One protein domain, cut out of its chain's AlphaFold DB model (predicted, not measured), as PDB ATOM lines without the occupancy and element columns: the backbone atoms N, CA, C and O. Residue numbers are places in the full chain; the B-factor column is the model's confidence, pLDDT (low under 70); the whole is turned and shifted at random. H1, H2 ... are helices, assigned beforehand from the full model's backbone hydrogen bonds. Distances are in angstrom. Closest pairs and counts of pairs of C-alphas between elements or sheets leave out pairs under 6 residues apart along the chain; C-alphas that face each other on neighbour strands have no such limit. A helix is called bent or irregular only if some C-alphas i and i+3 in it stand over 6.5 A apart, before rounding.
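What this domain is: This is residues 121 to 222 of the 235 residues of the protein "Hypothetical protein" of Micromonas pusilla (UniProt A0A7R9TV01). Two long helices, H3 and H6, run the same way but out of step, the first residues of H6 beside the middle of H3, and together they make one long side of an elongated body. The six shorter helices make the rest: H1 and H2 at the end where H3 begins, H4, H5 and H8 in the middle, with H4 crossing the beginning of H8, and H7 packed on H8 on the side away from H1 and H2. The printed part has 102 residues with eight named helices, H1 to H8 in order, and no named strand; its class is all helix. It is compact, with a radius of gyration of the C-alphas of 13.5 A, and spans 41 by 26 by 20 A.

How they stand to each other: Start at H3, residues 139 to 152, the hub, which touches three helices. H6, residues 175 to 188, touches it with residues 175 to 179 alone, at a shallow tilt of 26 degrees, the same way; look at the closest C-alphas, of Ala 145 and Val 175, 5.9 A apart. H5, residues 166 to 169, only just touches H3, with 3 pairs of C-alphas within 8 A, closest at Val 142 and Leu 169, 5.5 A. H4, residues 158 to 164, also only just touches H3, with 3 such pairs, closest at Ala 150 and Val 158, 6.1 A; the tilt is steep, 63 degrees, opposite ways. Farther out, H8, residues 210 to 220, touches H4 about perpendicular at 86 degrees, with the C-alphas of Val 161 and Pro 210 closest at 4.3 A. H7, residues 195 to 202, touches H8 at a steep tilt of 50 degrees, opposite ways, closest at the C-alphas of Ser 196 and Val 216, 6.8 A. H1, residues 124 to 130, and H2, residues 132 to 135, are close but not clearly touching, with the C-alphas of Val 128 and Leu 134 closest at 6.1 A. H6 and H7 are apart. In H1, H3, H4, H6 and H8 every O i to N i+4 pair is within hydrogen-bond range; in H7 it is 2 of 4, and H2 and H5 are too short for such a pair.

Where its parts are: Find C-alpha 139 at (97.681, -49.002, 265.230); from there H3 runs 20.0 A to C-alpha 152. H6, also 20.0 A, ends at C-alpha 188, (95.934, -81.078, 271.085). H8 runs 15.3 A to C-alpha 220 at (93.632, -73.150, 259.121). H7, 10.9 A, is irregular: C-alphas 196 and 199 are 7.0 A apart.

The domain as a whole: The two C-alphas farthest apart, of Pro 125 and Gly 190, are 42.9 A apart. The printed part has no cut and no long link. Its mean pLDDT is 91.4, and no printed residue is under 70.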
ATOM      1  N   ASP A 121     110.155 -50.901 254.861       86.62
ATOM      2  CA  ASP A 121     110.060 -51.054 253.409       86.62
ATOM      3  C   ASP A 121     108.611 -51.121 252.893       86.62
ATOM      4  O   ASP A 121     108.392 -51.171 251.683       86.62
ATOM      5  N   ALA A 122     107.612 -51.079 253.779       88.50
ATOM      6  CA  ALA A 122     106.211 -51.149 253.394       88.50
ATOM      7  C   ALA A 122     105.776 -49.933 252.551       88.50
ATOM      8  O   ALA A 122     105.884 -48.765 252.960       88.50
ATOM      9  N   ASP A 123     105.197 -50.210 251.381       89.00
ATOM     10  CA  ASP A 123     104.532 -49.208 250.542       89.00
ATOM     11  C   ASP A 123     103.147 -48.884 251.118       89.00
ATOM     12  O   ASP A 123     102.120 -49.442 250.726       89.00
ATOM     13  N   LEU A 124     103.132 -47.992 252.109       89.69
ATOM     14  CA  LEU A 124     101.923 -47.614 252.834       89.69
ATOM     15  C   LEU A 124     100.800 -47.065 251.922       89.69
ATOM     16  O   LEU A 124      99.662 -47.499 252.091       89.69
ATOM     17  N   PRO A 125     101.056 -46.181 250.934       89.06
ATOM     18  CA  PRO A 125     100.030 -45.787 249.965       89.06
ATOM     19  C   PRO A 125      99.400 -46.969 249.217       89.06
ATOM     20  O   PRO A 125      98.181 -47.004 249.051       89.06
ATOM     21  N   LYS A 126     100.206 -47.949 248.791       88.38
ATOM     22  CA  LYS A 126      99.703 -49.151 248.115       88.38
ATOM     23  C   LYS A 126      98.893 -50.042 249.061       88.38
ATOM     24  O   LYS A 126      97.829 -50.517 248.671       88.38
ATOM     25  N   LEU A 127      99.359 -50.222 250.297       91.06
ATOM     26  CA  LEU A 127      98.648 -50.967 251.342       91.06
ATOM     27  C   LEU A 127      97.272 -50.367 251.627       91.06
ATOM     28  O   LEU A 127      96.271 -51.075 251.587       91.06
ATOM     29  N   VAL A 128      97.214 -49.055 251.855       91.75
ATOM     30  CA  VAL A 128      95.963 -48.338 252.128       91.75
ATOM     31  C   VAL A 128      95.041 -48.349 250.910       91.75
ATOM     32  O   VAL A 128      93.836 -48.511 251.063       91.75
ATOM     33  N   SER A 129      95.582 -48.250 249.693       89.38
ATOM     34  CA  SER A 129      94.784 -48.421 248.473       89.38
ATOM     35  C   SER A 129      94.153 -49.810 248.379       89.38
ATOM     36  O   SER A 129      93.022 -49.939 247.911       89.38
ATOM     37  N   ALA A 130      94.889 -50.853 248.766       89.19
ATOM     38  CA  ALA A 130      94.402 -52.225 248.733       89.19
ATOM     39  C   ALA A 130      93.386 -52.491 249.853       89.19
ATOM     40  O   ALA A 130      92.371 -53.140 249.593       89.19
ATOM     41  N   GLN A 131      93.638 -51.942 251.044       92.31
ATOM     42  CA  GLN A 131      92.839 -52.122 252.253       92.31
ATOM     43  C   GLN A 131      92.662 -50.785 253.000       92.31
ATOM     44  O   GLN A 131      93.421 -50.467 253.922       92.31
ATOM     45  N   PRO A 132      91.641 -49.987 252.640       92.25
ATOM     46  CA  PRO A 132      91.475 -48.645 253.196       92.25
ATOM     47  C   PRO A 132      91.065 -48.633 254.675       92.25
ATOM     48  O   PRO A 132      91.326 -47.646 255.359       92.25
ATOM     49  N   GLY A 133      90.534 -49.746 255.198       92.19
ATOM     50  CA  GLY A 133      90.252 -49.945 256.628       92.19
ATOM     51  C   GLY A 133      91.465 -49.783 257.547       92.19
ATOM     52  O   GLY A 133      91.304 -49.479 258.724       92.19
ATOM     53  N   LEU A 134      92.691 -49.852 257.016       93.31
ATOM     54  CA  LEU A 134      93.899 -49.490 257.767       93.31
ATOM     55  C   LEU A 134      93.862 -48.047 258.294       93.31
ATOM     56  O   LEU A 134      94.432 -47.756 259.347       93.31
ATOM     57  N   LEU A 135      93.166 -47.140 257.601       93.19
ATOM     58  CA  LEU A 135      92.997 -45.757 258.052       93.19
ATOM     59  C   LEU A 135      92.069 -45.616 259.269       93.19
ATOM     60  O   LEU A 135      92.005 -44.539 259.855       93.19
ATOM     61  N   LEU A 136      91.365 -46.682 259.644       92.25
ATOM     62  CA  LEU A 136      90.468 -46.731 260.799       92.25
ATOM     63  C   LEU A 136      90.986 -47.670 261.898       92.25
ATOM     64  O   LEU A 136      90.481 -47.632 263.012       92.25
ATOM     65  N   ALA A 137      91.994 -48.489 261.594       92.31
ATOM     66  CA  ALA A 137      92.498 -49.518 262.494       92.31
ATOM     67  C   ALA A 137      93.174 -48.952 263.755       92.31
ATOM     68  O   ALA A 137      93.872 -47.932 263.712       92.31
ATOM     69  N   ASP A 138      93.081 -49.691 264.863       92.75
ATOM     70  CA  ASP A 138      93.945 -49.462 266.021       92.75
ATOM     71  C   ASP A 138      95.397 -49.845 265.690       92.75
ATOM     72  O   ASP A 138      95.763 -51.016 265.579       92.75
ATOM     73  N   VAL A 139      96.259 -48.835 265.567       93.44
ATOM     74  CA  VAL A 139      97.681 -49.002 265.230       93.44
ATOM     75  C   VAL A 139      98.430 -49.854 266.258       93.44
ATOM     76  O   VAL A 139      99.390 -50.539 265.899       93.44
ATOM     77  N   ARG A 140      98.007 -49.851 267.530       93.00
ATOM     78  CA  ARG A 140      98.612 -50.729 268.544       93.00
ATOM     79  C   ARG A 140      98.287 -52.184 268.249       93.00
ATOM     80  O   ARG A 140      99.202 -52.999 268.209       93.00
ATOM     81  N   ALA A 141      97.022 -52.479 267.947       92.12
ATOM     82  CA  ALA A 141      96.595 -53.818 267.556       92.12
ATOM     83  C   ALA A 141      97.309 -54.299 266.280       92.12
ATOM     84  O   ALA A 141      97.728 -55.452 266.217       92.12
ATOM     85  N   VAL A 142      97.532 -53.409 265.301       94.12
ATOM     86  CA  VAL A 142      98.342 -53.703 264.102       94.12
ATOM     87  C   VAL A 142      99.766 -54.124 264.484       94.12
ATOM     88  O   VAL A 142     100.254 -55.152 264.011       94.12
ATOM     89  N   GLY A 143     100.431 -53.354 265.351       94.25
ATOM     90  CA  GLY A 143     101.786 -53.663 265.818       94.25
ATOM     91  C   GLY A 143     101.862 -54.976 266.604       94.25
ATOM     92  O   GLY A 143     102.754 -55.792 266.362       94.25
ATOM     93  N   ASP A 144     100.899 -55.214 267.494       93.88
ATOM     94  CA  ASP A 144     100.812 -56.444 268.284       93.88
ATOM     95  C   ASP A 144     100.559 -57.672 267.398       93.88
ATOM     96  O   ASP A 144     101.188 -58.713 267.596       93.88
ATOM     97  N   ALA A 145      99.697 -57.553 266.381       94.62
ATOM     98  CA  ALA A 145      99.432 -58.616 265.414       94.62
ATOM     99  C   ALA A 145     100.682 -58.973 264.595       94.62
ATOM    100  O   ALA A 145     101.019 -60.152 264.468       94.62
ATOM    101  N   LEU A 146     101.401 -57.967 264.084       95.00
ATOM    102  CA  LEU A 146     102.659 -58.166 263.356       95.00
ATOM    103  C   LEU A 146     103.708 -58.865 264.216       95.00
ATOM    104  O   LEU A 146     104.338 -59.828 263.772       95.00
ATOM    105  N   LYS A 147     103.879 -58.391 265.452       95.06
ATOM    106  CA  LYS A 147     104.823 -58.972 266.400       95.06
ATOM    107  C   LYS A 147     104.459 -60.421 266.717       95.06
ATOM    108  O   LYS A 147     105.325 -61.286 266.638       95.06
ATOM    109  N   ALA A 148     103.190 -60.697 267.008       95.44
ATOM    110  CA  ALA A 148     102.728 -62.043 267.323       95.44
ATOM    111  C   ALA A 148     102.906 -63.015 266.143       95.44
ATOM    112  O   ALA A 148     103.318 -64.154 266.352       95.44
ATOM    113  N   LEU A 149     102.648 -62.567 264.907       95.19
ATOM    114  CA  LEU A 149     102.915 -63.362 263.703       95.19
ATOM    115  C   LEU A 149     104.409 -63.655 263.536       95.19
ATOM    116  O   LEU A 149     104.771 -64.785 263.224       95.19
ATOM    117  N   ALA A 150     105.274 -62.663 263.755       94.38
ATOM    118  CA  ALA A 150     106.720 -62.835 263.619       94.38
ATOM    119  C   ALA A 150     107.307 -63.752 264.706       94.38
ATOM    120  O   ALA A 150     108.226 -64.521 264.432       94.38
ATOM    121  N   GLU A 151     106.764 -63.690 265.925       94.94
ATOM    122  CA  GLU A 151     107.143 -64.576 267.030       94.94
ATOM    123  C   GLU A 151     106.691 -66.021 266.794       94.94
ATOM    124  O   GLU A 151     107.450 -66.947 267.073       94.94
ATOM    125  N   GLU A 152     105.479 -66.227 266.266       94.44
ATOM    126  CA  GLU A 152     104.974 -67.570 265.955       94.44
ATOM    127  C   GLU A 152     105.696 -68.189 264.749       94.44
ATOM    128  O   GLU A 152     105.992 -69.384 264.744       94.44
ATOM    129  N   PHE A 153     106.006 -67.377 263.734       94.06
ATOM    130  CA  PHE A 153     106.580 -67.830 262.468       94.06
ATOM    131  C   PHE A 153     107.911 -67.129 262.163       94.06
ATOM    132  O   PHE A 153     108.004 -66.367 261.197       94.06
ATOM    133  N   PRO A 154     108.991 -67.425 262.910       91.88
ATOM    134  CA  PRO A 154     110.272 -66.719 262.776       91.88
ATOM    135  C   PRO A 154     110.956 -66.917 261.414       91.88
ATOM    136  O   PRO A 154     111.898 -66.204 261.076       91.88
ATOM    137  N   ARG A 155     110.512 -67.905 260.628       91.50
ATOM    138  CA  ARG A 155     111.038 -68.210 259.289       91.50
ATOM    139  C   ARG A 155     110.232 -67.569 258.157       91.50
ATOM    140  O   ARG A 155     110.629 -67.682 256.998       91.50
ATOM    141  N   VAL A 156     109.107 -66.932 258.477       93.31
ATOM    142  CA  VAL A 156     108.223 -66.274 257.516       93.31
ATOM    143  C   VAL A 156     108.516 -64.780 257.511       93.31
ATOM    144  O   VAL A 156     108.601 -64.132 258.550       93.31
ATOM    145  N   ASP A 157     108.639 -64.211 256.316       92.25
ATOM    146  CA  ASP A 157     108.745 -62.766 256.138       92.25
ATOM    147  C   ASP A 157     107.354 -62.128 256.285       92.25
ATOM    148  O   ASP A 157     106.633 -61.914 255.305       92.25
ATOM    149  N   VAL A 158     106.962 -61.857 257.532       92.25
ATOM    150  CA  VAL A 158     105.657 -61.261 257.867       92.25
ATOM    151  C   VAL A 158     105.464 -59.914 257.168       92.25
ATOM    152  O   VAL A 158     104.345 -59.579 256.781       92.25
ATOM    153  N   GLY A 159     106.543 -59.166 256.921       91.88
ATOM    154  CA  GLY A 159     106.466 -57.900 256.202       91.88
ATOM    155  C   GLY A 159     105.985 -58.070 254.763       91.88
ATOM    156  O   GLY A 159     105.085 -57.352 254.323       91.88
ATOM    157  N   LYS A 160     106.502 -59.071 254.044       92.12
ATOM    158  CA  LYS A 160     105.999 -59.414 252.701       92.12
ATOM    159  C   LYS A 160     104.597 -60.010 252.721       92.12
ATOM    160  O   LYS A 160     103.830 -59.771 251.786       92.12
ATOM    161  N   VAL A 161     104.258 -60.769 253.765       93.38
ATOM    162  CA  VAL A 161     102.907 -61.321 253.949       93.38
ATOM    163  C   VAL A 161     101.887 -60.193 253.995       93.38
ATOM    164  O   VAL A 161     100.970 -60.191 253.183       93.38
ATOM    165  N   VAL A 162     102.072 -59.191 254.855       92.19
ATOM    166  CA  VAL A 162     101.082 -58.109 255.001       92.19
ATOM    167  C   VAL A 162     101.054 -57.145 253.817       92.19
ATOM    168  O   VAL A 162     100.029 -56.526 253.559       92.19
ATOM    169  N   GLN A 163     102.146 -57.045 253.050       91.06
ATOM    170  CA  GLN A 163     102.145 -56.358 251.752       91.06
ATOM    171  C   GLN A 163     101.307 -57.081 250.693       91.06
ATOM    172  O   GLN A 163     100.804 -56.441 249.768       91.06
ATOM    173  N   THR A 164     101.174 -58.400 250.820       91.50
ATOM    174  CA  THR A 164     100.403 -59.244 249.901       91.50
ATOM    175  C   THR A 164      98.952 -59.385 250.350       91.50
ATOM    176  O   THR A 164      98.058 -59.321 249.515       91.50
ATOM    177  N   GLU A 165      98.728 -59.537 251.656       93.06
ATOM    178  CA  GLU A 165      97.417 -59.697 252.280       93.06
ATOM    179  C   GLU A 165      97.240 -58.674 253.420       93.06
ATOM    180  O   GLU A 165      97.421 -58.998 254.599       93.06
ATOM    181  N   PRO A 166      96.910 -57.408 253.095       91.69
ATOM    182  CA  PRO A 166      96.775 -56.351 254.095       91.69
ATOM    183  C   PRO A 166      95.546 -56.510 254.998       91.69
ATOM    184  O   PRO A 166      95.480 -55.877 256.052       91.69
ATOM    185  N   SER A 167      94.569 -57.339 254.605       90.06
ATOM    186  CA  SER A 167      93.361 -57.610 255.398       90.06
ATOM    187  C   SER A 167      93.683 -58.210 256.772       90.06
ATOM    188  O   SER A 167      92.963 -57.946 257.736       90.06
ATOM    189  N   LEU A 168      94.826 -58.903 256.898       91.25
ATOM    190  CA  LEU A 168      95.363 -59.424 258.161       91.25
ATOM    191  C   LEU A 168      95.566 -58.341 259.227       91.25
ATOM    192  O   LEU A 168      95.609 -58.649 260.410       91.25
ATOM    193  N   LEU A 169      95.721 -57.084 258.820       89.81
ATOM    194  CA  LEU A 169      95.987 -55.961 259.715       89.81
ATOM    195  C   LEU A 169      94.740 -55.117 260.002       89.81
ATOM    196  O   LEU A 169      94.852 -54.012 260.527       89.81
ATOM    197  N   THR A 170      93.555 -55.599 259.636       86.69
ATOM    198  CA  THR A 170      92.293 -54.897 259.898       86.69
ATOM    199  C   THR A 170      91.466 -55.598 260.961       86.69
ATOM    200  O   THR A 170      91.662 -56.779 261.226       86.69
ATOM    201  N   GLU A 171      90.521 -54.874 261.562       80.12
ATOM    202  CA  GLU A 171      89.672 -55.397 262.643       80.12
ATOM    203  C   GLU A 171      88.847 -56.623 262.235       80.12
ATOM    204  O   GLU A 171      88.509 -57.448 263.080       80.12
ATOM    205  N   SER A 172      88.560 -56.787 260.940       82.12
ATOM    206  CA  SER A 172      87.881 -57.976 260.420       82.12
ATOM    207  C   SER A 172      88.710 -59.256 260.563       82.12
ATOM    208  O   SER A 172      88.150 -60.351 260.540       82.12
ATOM    209  N   CYS A 173      90.031 -59.147 260.736       87.44
ATOM    210  CA  CYS A 173      90.918 -60.278 260.947       87.44
ATOM    211  C   CYS A 173      91.506 -60.264 262.366       87.44
ATOM    212  O   CYS A 173      92.542 -59.657 262.631       87.44
ATOM    213  N   ASP A 174      90.898 -61.034 263.272       90.94
ATOM    214  CA  ASP A 174      91.419 -61.264 264.627       90.94
ATOM    215  C   ASP A 174      92.662 -62.179 264.609       90.94
ATOM    216  O   ASP A 174      92.599 -63.371 264.926       90.94
ATOM    217  N   VAL A 175      93.817 -61.630 264.214       93.69
ATOM    218  CA  VAL A 175      95.095 -62.360 264.137       93.69
ATOM    219  C   VAL A 175      95.467 -62.993 265.477       93.69
ATOM    220  O   VAL A 175      95.899 -64.145 265.520       93.69
ATOM    221  N   LEU A 176      95.278 -62.276 266.586       93.38
ATOM    222  CA  LEU A 176      95.639 -62.783 267.909       93.38
ATOM    223  C   LEU A 176      94.745 -63.959 268.324       93.38
ATOM    224  O   LEU A 176      95.244 -64.950 268.865       93.38
ATOM    225  N   GLY A 177      93.439 -63.898 268.058       93.62
ATOM    226  CA  GLY A 177      92.537 -65.028 268.277       93.62
ATOM    227  C   GLY A 177      92.810 -66.201 267.339       93.62
ATOM    228  O   GLY A 177      92.792 -67.349 267.789       93.62
ATOM    229  N   ARG A 178      93.141 -65.933 266.071       94.38
ATOM    230  CA  ARG A 178      93.570 -66.942 265.086       94.38
ATOM    231  C   ARG A 178      94.806 -67.706 265.558       94.38
ATOM    232  O   ARG A 178      94.789 -68.935 265.593       94.38
ATOM    233  N   LEU A 179      95.831 -66.993 266.023       95.06
ATOM    234  CA  LEU A 179      97.038 -67.591 266.599       95.06
ATOM    235  C   LEU A 179      96.730 -68.421 267.853       95.06
ATOM    236  O   LEU A 179      97.232 -69.533 267.994       95.06
ATOM    237  N   LYS A 180      95.855 -67.937 268.745       94.25
ATOM    238  CA  LYS A 180      95.413 -68.714 269.920       94.25
ATOM    239  C   LYS A 180      94.723 -70.022 269.522       94.25
ATOM    240  O   LYS A 180      94.961 -71.046 270.159       94.25
ATOM    241  N   ARG A 181      93.876 -70.001 268.486       93.19
ATOM    242  CA  ARG A 181      93.232 -71.215 267.955       93.19
ATOM    243  C   ARG A 181      94.263 -72.177 267.379       93.19
ATOM    244  O   ARG A 181      94.228 -73.355 267.725       93.19
ATOM    245  N   LEU A 182      95.211 -71.672 266.590       93.69
ATOM    246  CA  LEU A 182      96.287 -72.487 266.031       93.69
ATOM    247  C   LEU A 182      97.111 -73.173 267.124       93.69
ATOM    248  O   LEU A 182      97.300 -74.386 267.070       93.69
ATOM    249  N   ARG A 183      97.531 -72.428 268.154       93.44
ATOM    250  CA  ARG A 183      98.276 -72.985 269.295       93.44
ATOM    251  C   ARG A 183      97.502 -74.093 269.996       93.44
ATOM    252  O   ARG A 183      98.067 -75.148 270.253       93.44
ATOM    253  N   ARG A 184      96.195 -73.912 270.211       92.25
ATOM    254  CA  ARG A 184      95.341 -74.965 270.779       92.25
ATOM    255  C   ARG A 184      95.335 -76.223 269.906       92.25
ATOM    256  O   ARG A 184      95.429 -77.326 270.434       92.25
ATOM    257  N   VAL A 185      95.250 -76.078 268.583       91.19
ATOM    258  CA  VAL A 185      95.319 -77.222 267.659       91.19
ATOM    259  C   VAL A 185      96.671 -77.931 267.782       91.19
ATOM    260  O   VAL A 185      96.702 -79.148 267.950       91.19
ATOM    261  N   VAL A 186      97.777 -77.186 267.777       92.12
ATOM    262  CA  VAL A 186      99.134 -77.730 267.950       92.12
ATOM    263  C   VAL A 186      99.259 -78.488 269.279       92.12
ATOM    264  O   VAL A 186      99.736 -79.624 269.303       92.12
ATOM    265  N   GLU A 187      98.770 -77.911 270.378       93.06
ATOM    266  CA  GLU A 187      98.764 -78.529 271.710       93.06
ATOM    267  C   GLU A 187      97.973 -79.843 271.726       93.06
ATOM    268  O   GLU A 187      98.483 -80.869 272.178       93.06
ATOM    269  N   THR A 188      96.759 -79.856 271.163       92.06
ATOM    270  CA  THR A 188      95.934 -81.078 271.085       92.06
ATOM    271  C   THR A 188      96.566 -82.182 270.235       92.06
ATOM    272  O   THR A 188      96.260 -83.357 270.424       92.06
ATOM    273  N   ARG A 189      97.482 -81.821 269.330       91.56
ATOM    274  CA  ARG A 189      98.247 -82.745 268.483       91.56
ATOM    275  C   ARG A 189      99.616 -83.098 269.070       91.56
ATOM    276  O   ARG A 189     100.464 -83.623 268.354       91.56
ATOM    277  N   GLY A 190      99.850 -82.815 270.353       91.38
ATOM    278  CA  GLY A 190     101.103 -83.150 271.029       91.38
ATOM    279  C   GLY A 190     102.295 -82.320 270.553       91.38
ATOM    280  O   GLY A 190     103.409 -82.831 270.503       91.38
ATOM    281  N   GLY A 191     102.070 -81.059 270.173       89.38
ATOM    282  CA  GLY A 191     103.116 -80.150 269.696       89.38
ATOM    283  C   GLY A 191     103.354 -80.197 268.185       89.38
ATOM    284  O   GLY A 191     104.254 -79.522 267.695       89.38
ATOM    285  N   VAL A 192     102.561 -80.970 267.438       90.50
ATOM    286  CA  VAL A 192     102.702 -81.098 265.982       90.50
ATOM    287  C   VAL A 192     101.740 -80.138 265.271       90.50
ATOM    288  O   VAL A 192     100.525 -80.241 265.476       90.50
ATOM    289  N   PRO A 193     102.232 -79.223 264.414       91.25
ATOM    290  CA  PRO A 193     101.365 -78.325 263.665       91.25
ATOM    291  C   PRO A 193     100.528 -79.061 262.608       91.25
ATOM    292  O   PRO A 193     100.855 -80.183 262.207       91.25
ATOM    293  N   PRO A 194      99.434 -78.442 262.124       91.19
ATOM    294  CA  PRO A 194      98.713 -78.943 260.960       91.19
ATOM    295  C   PRO A 194      99.650 -79.196 259.765       91.19
ATOM    296  O   PRO A 194     100.551 -78.388 259.541       91.19
ATOM    297  N   PRO A 195      99.457 -80.271 258.970       89.94
ATOM    298  CA  PRO A 195     100.344 -80.595 257.847       89.94
ATOM    299  C   PRO A 195     100.512 -79.454 256.838       89.94
ATOM    300  O   PRO A 195     101.602 -79.232 256.322       89.94
ATOM    301  N   SER A 196      99.439 -78.704 256.594       90.88
ATOM    302  CA  SER A 196      99.405 -77.501 255.759       90.88
ATOM    303  C   SER A 196     100.261 -76.358 256.317       90.88
ATOM    304  O   SER A 196     100.849 -75.603 255.546       90.88
ATOM    305  N   MET A 197     100.389 -76.261 257.643       91.75
ATOM    306  CA  MET A 197     101.185 -75.243 258.336       91.75
ATOM    307  C   MET A 197     102.629 -75.670 258.611       91.75
ATOM    308  O   MET A 197     103.481 -74.810 258.828       91.75
ATOM    309  N   ALA A 198     102.929 -76.974 258.589       91.00
ATOM    310  CA  ALA A 198     104.236 -77.522 258.962       91.00
ATOM    311  C   ALA A 198     105.399 -76.858 258.208       91.00
ATOM    312  O   ALA A 198     106.409 -76.501 258.811       91.00
ATOM    313  N   ILE A 199     105.220 -76.568 256.913       92.19
ATOM    314  CA  ILE A 199     106.249 -75.919 256.086       92.19
ATOM    315  C   ILE A 199     106.689 -74.548 256.626       92.19
ATOM    316  O   ILE A 199     107.844 -74.165 256.435       92.19
ATOM    317  N   PHE A 200     105.803 -73.823 257.317       93.25
ATOM    318  CA  PHE A 200     106.072 -72.492 257.866       93.25
ATOM    319  C   PHE A 200     106.730 -72.541 259.249       93.25
ATOM    320  O   PHE A 200     107.467 -71.618 259.595       93.25
ATOM    321  N   TYR A 201     106.533 -73.631 259.997       89.44
ATOM    322  CA  TYR A 201     107.259 -73.907 261.242       89.44
ATOM    323  C   TYR A 201     108.677 -74.428 260.951       89.44
ATOM    324  O   TYR A 201     109.665 -73.921 261.490       89.44
ATOM    325  N   ASP A 202     108.789 -75.388 260.032       87.50
ATOM    326  CA  ASP A 202     110.042 -76.096 259.747       87.50
ATOM    327  C   ASP A 202     110.961 -75.329 258.785       87.50
ATOM    328  O   ASP A 202     112.153 -75.622 258.686       87.50
ATOM    329  N   GLY A 203     110.431 -74.324 258.077       85.19
ATOM    330  CA  GLY A 203     111.165 -73.547 257.076       85.19
ATOM    331  C   GLY A 203     111.485 -74.335 255.813       85.19
ATOM    332  O   GLY A 203     112.589 -74.218 255.279       85.19
ATOM    333  N   GLY A 204     110.551 -75.179 255.380       84.12
ATOM    334  CA  GLY A 204     110.697 -75.981 254.171       84.12
ATOM    335  C   GLY A 204     110.612 -75.151 252.880       84.12
ATOM    336  O   GLY A 204     110.264 -73.966 252.907       84.12
ATOM    337  N   PRO A 205     110.889 -75.763 251.714       80.94
ATOM    338  CA  PRO A 205     110.719 -75.112 250.417       80.94
ATOM    339  C   PRO A 205     109.300 -74.541 250.264       80.94
ATOM    340  O   PRO A 205     108.319 -75.272 250.362       80.94
ATOM    341  N   GLY A 206     109.195 -73.230 250.034       80.12
ATOM    342  CA  GLY A 206     107.915 -72.518 249.930       80.12
ATOM    343  C   GLY A 206     107.496 -71.734 251.180       80.12
ATOM    344  O   GLY A 206     106.562 -70.940 251.083       80.12
ATOM    345  N   CYS A 207     108.210 -71.853 252.308       87.25
ATOM    346  CA  CYS A 207     107.908 -71.087 253.527       87.25
ATOM    347  C   CYS A 207     108.042 -69.563 253.348       87.25
ATOM    348  O   CYS A 207     107.454 -68.791 254.098       87.25
ATOM    349  N   SER A 208     108.803 -69.128 252.342       88.00
ATOM    350  CA  SER A 208     109.001 -67.724 251.985       88.00
ATOM    351  C   SER A 208     107.929 -67.165 251.045       88.00
ATOM    352  O   SER A 208     108.013 -65.993 250.684       88.00
ATOM    353  N   ASN A 209     106.946 -67.970 250.620       93.69
ATOM    354  CA  ASN A 209     105.865 -67.515 249.749       93.69
ATOM    355  C   ASN A 209     104.784 -66.787 250.578       93.69
ATOM    356  O   ASN A 209     104.022 -67.450 251.289       93.69
ATOM    357  N   PRO A 210     104.667 -65.448 250.469       93.00
ATOM    358  CA  PRO A 210     103.760 -64.672 251.310       93.00
ATOM    359  C   PRO A 210     102.285 -64.950 251.003       93.00
ATOM    360  O   PRO A 210     101.472 -65.018 251.920       93.00
ATOM    361  N   THR A 211     101.936 -65.160 249.729       94.25
ATOM    362  CA  THR A 211     100.563 -65.472 249.310       94.25
ATOM    363  C   THR A 211     100.122 -66.829 249.839       94.25
ATOM    364  O   THR A 211      98.999 -66.971 250.318       94.25
ATOM    365  N   LEU A 212     100.999 -67.834 249.748       94.06
ATOM    366  CA  LEU A 212     100.692 -69.169 250.251       94.06
ATOM    367  C   LEU A 212     100.514 -69.137 251.770       94.06
ATOM    368  O   LEU A 212      99.526 -69.670 252.261       94.06
ATOM    369  N   PHE A 213     101.425 -68.473 252.489       95.69
ATOM    370  CA  PHE A 213     101.307 -68.316 253.937       95.69
ATOM    371  C   PHE A 213      99.981 -67.663 254.326       95.69
ATOM    372  O   PHE A 213      99.249 -68.229 255.130       95.69
ATOM    373  N   ALA A 214      99.648 -66.511 253.732       94.31
ATOM    374  CA  ALA A 214      98.432 -65.777 254.069       94.31
ATOM    375  C   ALA A 214      97.174 -66.639 253.889       94.31
ATOM    376  O   ALA A 214      96.348 -66.721 254.795       94.31
ATOM    377  N   LYS A 215      97.071 -67.344 252.754       93.06
ATOM    378  CA  LYS A 215      95.947 -68.243 252.475       93.06
ATOM    379  C   LYS A 215      95.864 -69.374 253.489       93.06
ATOM    380  O   LYS A 215      94.831 -69.538 254.123       93.06
ATOM    381  N   VAL A 216      96.948 -70.127 253.679       93.81
ATOM    382  CA  VAL A 216      96.932 -71.269 254.601       93.81
ATOM    383  C   VAL A 216      96.634 -70.806 256.028       93.81
ATOM    384  O   VAL A 216      95.810 -71.415 256.700       93.81
ATOM    385  N   PHE A 217      97.234 -69.701 256.474       94.44
ATOM    386  CA  PHE A 217      96.961 -69.139 257.793       94.44
ATOM    387  C   PHE A 217      95.480 -68.784 257.963       94.44
ATOM    388  O   PHE A 217      94.880 -69.163 258.967       94.44
ATOM    389  N   LEU A 218      94.872 -68.086 257.000       92.88
ATOM    390  CA  LEU A 218      93.464 -67.690 257.079       92.88
ATOM    391  C   LEU A 218      92.511 -68.893 257.104       92.88
ATOM    392  O   LEU A 218      91.568 -68.886 257.897       92.88
ATOM    393  N   GLU A 219      92.786 -69.928 256.308       91.44
ATOM    394  CA  GLU A 219      91.980 -71.155 256.261       91.44
ATOM    395  C   GLU A 219      92.120 -71.991 257.543       91.44
ATOM    396  O   GLU A 219      91.128 -72.357 258.169       91.44
ATOM    397  N   GLU A 220      93.351 -72.258 257.984       90.06
ATOM    398  CA  GLU A 220      93.632 -73.150 259.121       90.06
ATOM    399  C   GLU A 220      93.252 -72.540 260.472       90.06
ATOM    400  O   GLU A 220      93.017 -73.250 261.450       90.06
ATOM    401  N   THR A 221      93.195 -71.210 260.548       89.50
ATOM    402  CA  THR A 221      92.824 -70.493 261.777       89.50
ATOM    403  C   THR A 221      91.391 -69.978 261.770       89.50
ATOM    404  O   THR A 221      90.988 -69.251 262.692       89.50
ATOM    405  N   ARG A 222      90.619 -70.340 260.742       84.00
ATOM    406  CA  ARG A 222      89.224 -69.941 260.594       84.00
ATOM    407  C   ARG A 222      88.409 -70.382 261.810       84.00
ATOM    408  O   ARG A 222      88.588 -71.480 262.335       84.00
TER     409      ARG A 222